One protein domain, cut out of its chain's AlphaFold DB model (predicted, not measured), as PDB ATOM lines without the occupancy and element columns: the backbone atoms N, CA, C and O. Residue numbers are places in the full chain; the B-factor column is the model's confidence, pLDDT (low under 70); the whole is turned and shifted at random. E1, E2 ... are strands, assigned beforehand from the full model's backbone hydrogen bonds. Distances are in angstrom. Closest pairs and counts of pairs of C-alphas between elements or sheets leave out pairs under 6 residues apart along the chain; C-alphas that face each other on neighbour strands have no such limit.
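This is residues 3 to 55 of the 71 residues of the protein "DUF756 domain-containing protein" of Phytohabitans rumicis (UniProt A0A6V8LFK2). A long hairpin of two strands, E2 and E3, forms a narrow slab, with the very short strand E1 beside E2, and a long loop, residues 6 to 33, runs out along the length of this slab and folds back to the start of E2. The turn of that loop sticks out where residues 16 to 21 stand free. The printed part has 53 residues, with no named helix and three named strands in the order E1, E2, E3 along the chain; the sheet's order is E1, E2, E3, all antiparallel. The class is all strand, though under half of the residues, 22 of 53, are in named elements. The whole is elongated, with spans of 36 by 22 by 17 A, and only just loose, close to compact, with a radius of gyration of the C-alphas of 12.3 A.

E3, residues 44 to 54, is the longest strand by residues and measures 28.6 A from first to last C-alpha; C-alpha 54 is at (224.355, 194.566, 240.229). E2, residues 34 to 41, measures 23.8 A and begins with C-alpha 34 at (220.983, 197.017, 241.008). E1, residues 3 to 5, measures 6.8 A, with C-alpha 3 at (207.651, 188.165, 240.053).

The three strands E1, E2 and E3 form a meander, each strand the antiparallel neighbour of the one before. E2 is the inner strand, and E1 and E3 are the edge strands. E2 and E3 are a hairpin with a tight link of 2 residues, and their directions stand at 167 degrees. The C-alphas of Asp 36 and Ala 52, which face each other, are 4.1 A apart. N 37 and O 51 are within hydrogen-bond range at 2.8 A, and N 49 and O 39 at 3.0 A. E1 and E2, also a hairpin, have directions at 152 degrees. The C-alphas of Val 3 and Val 39, which face each other, are 4.5 A apart. N 4 and O 38 are within hydrogen-bond range at 2.8 A, and N 38 and O 4 at 2.9 A. The sheet's C-alphas lie up to 3.3 A off the best plane through them.

The two C-alphas farthest apart, those of Pro 18 and Arg 32, are 35.9 A apart, and both residues belong to the long link from E1 to E2. This link has 28 residues, 6 to 33, with C-alphas 7 to 19 A from the mean of all C-alphas. The first and last printed C-alphas, of Val 3 and Leu 55, are 18.8 A apart. The printed part has no cut. The mean pLDDT of the printed part is 95.0, and no printed residue is under 70.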
ATOM      1  N   VAL A   3     206.309 187.590 239.931       97.19
ATOM      2  CA  VAL A   3     207.651 188.165 240.053       97.19
ATOM      3  C   VAL A   3     207.532 189.521 240.735       97.19
ATOM      4  O   VAL A   3     206.781 190.385 240.275       97.19
ATOM      5  N   ARG A   4     208.238 189.700 241.848       96.94
ATOM      6  CA  ARG A   4     208.315 190.949 242.615       96.94
ATOM      7  C   ARG A   4     209.698 191.559 242.452       96.94
ATOM      8  O   ARG A   4     210.676 190.826 242.458       96.94
ATOM      9  N   ASP A   5     209.752 192.878 242.339       96.12
ATOM     10  CA  ASP A   5     210.986 193.662 242.391       96.12
ATOM     11  C   ASP A   5     211.042 194.352 243.753       96.12
ATOM     12  O   ASP A   5     210.143 195.134 244.080       96.12
ATOM     13  N   ARG A   6     212.074 194.050 244.546       95.38
ATOM     14  CA  ARG A   6     212.248 194.641 245.878       95.38
ATOM     15  C   ARG A   6     212.388 196.157 245.815       95.38
ATOM     16  O   ARG A   6     211.970 196.836 246.744       95.38
ATOM     17  N   TYR A   7     212.928 196.697 244.728       93.75
ATOM     18  CA  TYR A   7     213.265 198.110 244.657       93.75
ATOM     19  C   TYR A   7     212.094 199.002 244.226       93.75
ATOM     20  O   TYR A   7     212.290 200.198 243.998       93.75
ATOM     21  N   GLY A   8     210.885 198.455 244.007       82.50
ATOM     22  CA  GLY A   8     209.670 199.265 243.797       82.50
ATOM     23  C   GLY A   8     208.903 199.122 242.471       82.50
ATOM     24  O   GLY A   8     207.961 199.886 242.253       82.50
ATOM     25  N   SER A   9     209.214 198.168 241.584       86.44
ATOM     26  CA  SER A   9     208.327 197.910 240.430       86.44
ATOM     27  C   SER A   9     207.048 197.187 240.861       86.44
ATOM     28  O   SER A   9     207.053 196.368 241.784       86.44
ATOM     29  N   ARG A  10     205.932 197.428 240.154       91.06
ATOM     30  CA  ARG A  10     204.695 196.663 240.390       91.06
ATOM     31  C   ARG A  10     204.946 195.166 240.138       91.06
ATOM     32  O   ARG A  10     205.562 194.830 239.127       91.06
ATOM     33  N   PRO A  11     204.416 194.265 240.988       94.62
ATOM     34  CA  PRO A  11     204.545 192.831 240.768       94.62
ATOM     35  C   PRO A  11     203.953 192.399 239.426       94.62
ATOM     36  O   PRO A  11     202.820 192.759 239.091       94.62
ATOM     37  N   VAL A  12     204.690 191.570 238.694       96.12
ATOM     38  CA  VAL A  12     204.234 190.959 237.443       96.12
ATOM     39  C   VAL A  12     203.624 189.602 237.764       96.12
ATOM     40  O   VAL A  12     204.258 188.766 238.403       96.12
ATOM     41  N   ARG A  13     202.389 189.360 237.318       96.06
ATOM     42  CA  ARG A  13     201.718 188.060 237.449       96.06
ATOM     43  C   ARG A  13     201.628 187.384 236.090       96.06
ATOM     44  O   ARG A  13     201.201 188.002 235.121       96.06
ATOM     45  N   LEU A  14     202.005 186.113 236.051       94.62
ATOM     46  CA  LEU A  14     202.024 185.277 234.859       94.62
ATOM     47  C   LEU A  14     201.221 184.000 235.115       94.62
ATOM     48  O   LEU A  14     201.398 183.336 236.144       94.62
ATOM     49  N   SER A  15     200.366 183.652 234.157       94.50
ATOM     50  CA  SER A  15     199.682 182.363 234.098       94.50
ATOM     51  C   SER A  15     200.355 181.523 233.021       94.50
ATOM     52  O   SER A  15     200.363 181.921 231.860       94.50
ATOM     53  N   LEU A  16     200.922 180.385 233.412       93.19
ATOM     54  CA  LEU A  16     201.644 179.486 232.516       93.19
ATOM     55  C   LEU A  16     200.905 178.157 232.436       93.19
ATOM     56  O   LEU A  16     200.456 177.628 233.454       93.19
ATOM     57  N   ARG A  17     200.781 177.621 231.226       94.69
ATOM     58  CA  ARG A  17     200.343 176.241 231.001       94.69
ATOM     59  C   ARG A  17     201.525 175.282 231.194       94.69
ATOM     60  O   ARG A  17     202.675 175.715 231.092       94.69
ATOM     61  N   PRO A  18     201.278 173.980 231.425       93.62
ATOM     62  CA  PRO A  18     202.339 172.979 231.385       93.62
ATOM     63  C   PRO A  18     203.164 173.107 230.097       93.62
ATOM     64  O   PRO A  18     202.596 173.272 229.020       93.62
ATOM     65  N   GLN A  19     204.495 173.062 230.227       95.44
ATOM     66  CA  GLN A  19     205.469 173.210 229.131       95.44
ATOM     67  C   GLN A  19     205.487 174.576 228.412       95.44
ATOM     68  O   GLN A  19     206.214 174.741 227.434       95.44
ATOM     69  N   GLN A  20     204.740 175.578 228.885       96.88
ATOM     70  CA  GLN A  20     204.824 176.932 228.345       96.88
ATOM     71  C   GLN A  20     206.068 177.654 228.878       96.88
ATOM     72  O   GLN A  20     206.280 177.735 230.088       96.88
ATOM     73  N   THR A  21     206.828 178.266 227.972       95.38
ATOM     74  CA  THR A  21     207.936 179.168 228.305       95.38
ATOM     75  C   THR A  21     207.506 180.616 228.101       95.38
ATOM     76  O   THR A  21     207.025 180.974 227.028       95.38
ATOM     77  N   GLU A  22     207.730 181.464 229.103       95.25
ATOM     78  CA  GLU A  22     207.520 182.913 229.024       95.25
ATOM     79  C   GLU A  22     208.861 183.628 229.228       95.25
ATOM     80  O   GLU A  22     209.648 183.249 230.095       95.25
ATOM     81  N   ARG A  23     209.122 184.677 228.441       95.75
ATOM     82  CA  ARG A  23     210.301 185.543 228.592       95.75
ATOM     83  C   ARG A  23     209.860 186.952 228.965       95.75
ATOM     84  O   ARG A  23     208.931 187.496 228.374       95.75
ATOM     85  N   ARG A  24     210.539 187.543 229.945       93.56
ATOM     86  CA  ARG A  24     210.323 188.917 230.413       93.56
ATOM     87  C   ARG A  24     211.674 189.574 230.666       93.56
ATOM     88  O   ARG A  24     212.647 188.890 230.968       93.56
ATOM     89  N   THR A  25     211.701 190.892 230.534       93.81
ATOM     90  CA  THR A  25     212.896 191.712 230.729       93.81
ATOM     91  C   THR A  25     212.597 192.752 231.796       93.81
ATOM     92  O   THR A  25     211.524 193.357 231.789       93.81
ATOM     93  N   TRP A  26     213.553 192.964 232.694       93.38
ATOM     94  CA  TRP A  26     213.509 193.988 233.728       93.38
ATOM     95  C   TRP A  26     214.670 194.944 233.499       93.38
ATOM     96  O   TRP A  26     215.787 194.504 233.243       93.38
ATOM     97  N   SER A  27     214.400 196.245 233.568       93.00
ATOM     98  CA  SER A  27     215.446 197.264 233.488       93.00
ATOM     99  C   SER A  27     215.846 197.699 234.901       93.00
ATOM    100  O   SER A  27     214.990 198.218 235.626       93.00
ATOM    101  N   PRO A  28     217.123 197.538 235.294       94.06
ATOM    102  CA  PRO A  28     217.647 198.052 236.556       94.06
ATOM    103  C   PRO A  28     218.158 199.500 236.439       94.06
ATOM    104  O   PRO A  28     218.845 199.995 237.327       94.06
ATOM    105  N   ALA A  29     217.849 200.212 235.347       92.81
ATOM    106  CA  ALA A  29     218.407 201.543 235.093       92.81
ATOM    107  C   ALA A  29     218.075 202.555 236.206       92.81
ATOM    108  O   ALA A  29     218.915 203.364 236.589       92.81
ATOM    109  N   ARG A  30     216.868 202.476 236.788       91.44
ATOM    110  CA  ARG A  30     216.444 203.384 237.873       91.44
ATOM    111  C   ARG A  30     217.216 203.190 239.182       91.44
ATOM    112  O   ARG A  30     217.192 204.060 240.041       91.44
ATOM    113  N   THR A  31     217.852 202.036 239.333       94.50
ATOM    114  CA  THR A  31     218.600 201.601 240.514       94.50
ATOM    115  C   THR A  31     220.083 201.468 240.184       94.50
ATOM    116  O   THR A  31     220.785 200.738 240.869       94.50
ATOM    117  N   ARG A  32     220.562 202.167 239.138       94.94
ATOM    118  CA  ARG A  32     221.968 202.161 238.698       94.94
ATOM    119  C   ARG A  32     222.512 200.743 238.533       94.94
ATOM    120  O   ARG A  32     223.549 200.439 239.076       94.94
ATOM    121  N   GLY A  33     221.772 199.848 237.882       95.62
ATOM    122  CA  GLY A  33     222.231 198.474 237.654       95.62
ATOM    123  C   GLY A  33     221.862 197.480 238.760       95.62
ATOM    124  O   GLY A  33     221.874 196.277 238.500       95.62
ATOM    125  N   TRP A  34     221.433 197.926 239.946       97.00
ATOM    126  CA  TRP A  34     220.983 197.017 241.008       97.00
ATOM    127  C   TRP A  34     219.637 196.370 240.671       97.00
ATOM    128  O   TRP A  34     218.684 197.051 240.288       97.00
ATOM    129  N   TYR A  35     219.523 195.059 240.863       96.56
ATOM    130  CA  TYR A  35     218.270 194.314 240.754       96.56
ATOM    131  C   TYR A  35     218.101 193.334 241.915       96.56
ATOM    132  O   TYR A  35     219.064 192.745 242.397       96.56
ATOM    133  N   ASP A  36     216.854 193.134 242.332       97.38
ATOM    134  CA  ASP A  36     216.465 192.114 243.302       97.38
ATOM    135  C   ASP A  36     215.045 191.637 242.978       97.38
ATOM    136  O   ASP A  36     214.043 192.289 243.289       97.38
ATOM    137  N   LEU A  37     214.981 190.512 242.269       97.38
ATOM    138  CA  LEU A  37     213.761 189.894 241.780       97.38
ATOM    139  C   LEU A  37     213.470 188.622 242.567       97.38
ATOM    140  O   LEU A  37     214.300 187.721 242.640       97.38
ATOM    141  N   THR A  38     212.254 188.512 243.089       97.88
ATOM    142  CA  THR A  38     211.768 187.301 243.760       97.88
ATOM    143  C   THR A  38     210.626 186.687 242.962       97.88
ATOM    144  O   THR A  38     209.640 187.361 242.650       97.88
ATOM    145  N   VAL A  39     210.752 185.405 242.633       97.31
ATOM    146  CA  VAL A  39     209.769 184.607 241.903       97.31
ATOM    147  C   VAL A  39     209.064 183.663 242.867       97.31
ATOM    148  O   VAL A  39     209.714 182.875 243.545       97.31
ATOM    149  N   THR A  40     207.733 183.698 242.874       97.75
ATOM    150  CA  THR A  40     206.890 182.796 243.671       97.75
ATOM    151  C   THR A  40     205.795 182.146 242.829       97.75
ATOM    152  O   THR A  40     205.396 182.648 241.766       97.75
ATOM    153  N   VAL A  41     205.267 181.017 243.301       96.31
ATOM    154  CA  VAL A  41     204.162 180.294 242.657       96.31
ATOM    155  C   VAL A  41     202.945 180.299 243.576       96.31
ATOM    156  O   VAL A  41     203.026 180.038 244.768       96.31
ATOM    157  N   GLN A  42     201.782 180.641 243.024       93.31
ATOM    158  CA  GLN A  42     200.542 180.602 243.794       93.31
ATOM    159  C   GLN A  42     200.179 179.143 244.092       93.31
ATOM    160  O   GLN A  42     200.143 178.332 243.173       93.31
ATOM    161  N   GLY A  43     199.867 178.842 245.353       94.00
ATOM    162  CA  GLY A  43     199.523 177.488 245.799       94.00
ATOM    163  C   GLY A  43     200.717 176.658 246.273       94.00
ATOM    164  O   GLY A  43     200.501 175.581 246.814       94.00
ATOM    165  N   ASP A  44     201.942 177.173 246.140       96.19
ATOM    166  CA  ASP A  44     203.155 176.558 246.677       96.19
ATOM    167  C   ASP A  44     203.939 177.602 247.484       96.19
ATOM    168  O   ASP A  44     204.604 178.474 246.929       96.19
ATOM    169  N   ALA A  45     203.809 177.540 248.810       93.19
ATOM    170  CA  ALA A  45     204.466 178.479 249.718       93.19
ATOM    171  C   ALA A  45     205.961 178.184 249.924       93.19
ATOM    172  O   ALA A  45     206.667 179.037 250.455       93.19
ATOM    173  N   ALA A  46     206.438 176.995 249.540       96.81
ATOM    174  CA  ALA A  46     207.843 176.620 249.664       96.81
ATOM    175  C   ALA A  46     208.661 177.048 248.437       96.81
ATOM    176  O   ALA A  46     209.882 177.179 248.523       96.81
ATOM    177  N   PHE A  47     208.002 177.270 247.296       96.31
ATOM    178  CA  PHE A  47     208.668 177.712 246.080       96.31
ATOM    179  C   PHE A  47     209.008 179.207 246.120       96.31
ATOM    180  O   PHE A  47     208.146 180.076 245.942       96.31
ATOM    181  N   GLU A  48     210.300 179.496 246.241       97.38
ATOM    182  CA  GLU A  48     210.864 180.827 246.065       97.38
ATOM    183  C   GLU A  48     212.203 180.743 245.325       97.38
ATOM    184  O   GLU A  48     213.079 179.958 245.681       97.38
ATOM    185  N   TYR A  49     212.367 181.580 244.302       97.31
ATOM    186  CA  TYR A  49     213.656 181.811 243.653       97.31
ATOM    187  C   TYR A  49     213.957 183.301 243.644       97.31
ATOM    188  O   TYR A  49     213.139 184.100 243.184       97.31
ATOM    189  N   ARG A  50     215.146 183.672 244.117       97.38
ATOM    190  CA  ARG A  50     215.602 185.060 244.160       97.38
ATOM    191  C   ARG A  50     216.802 185.261 243.246       97.38
ATOM    192  O   ARG A  50     217.770 184.509 243.309       97.38
ATOM    193  N   TYR A  51     216.733 186.305 242.431       97.00
ATOM    194  CA  TYR A  51     217.811 186.788 241.578       97.00
ATOM    195  C   TYR A  51     218.147 188.204 242.021       97.00
ATOM    196  O   TYR A  51     217.352 189.115 241.800       97.00
ATOM    197  N   ALA A  52     219.303 188.385 242.651       97.00
ATOM    198  CA  ALA A  52     219.743 189.685 243.128       97.00
ATOM    199  C   ALA A  52     221.201 189.935 242.747       97.00
ATOM    200  O   ALA A  52     222.010 189.006 242.748       97.00
ATOM    201  N   GLY A  53     221.524 191.184 242.427       96.94
ATOM    202  CA  GLY A  53     222.869 191.586 242.049       96.94
ATOM    203  C   GLY A  53     222.927 192.992 241.472       96.94
ATOM    204  O   GLY A  53     221.961 193.752 241.518       96.94
ATOM    205  N   HIS A  54     224.081 193.310 240.905       97.19
ATOM    206  CA  HIS A  54     224.355 194.566 240.229       97.19
ATOM    207  C   HIS A  54     224.864 194.260 238.820       97.19
ATOM    208  O   HIS A  54     225.671 193.348 238.625       97.19
ATOM    209  N   LEU A  55     224.320 194.952 237.824       96.31
ATOM    210  CA  LEU A  55     224.798 194.887 236.453       96.31
ATOM    211  C   LEU A  55     225.928 195.906 236.284       96.31
ATOM    212  O   LEU A  55     225.661 197.101 236.258       96.31
TER     213      LEU A  55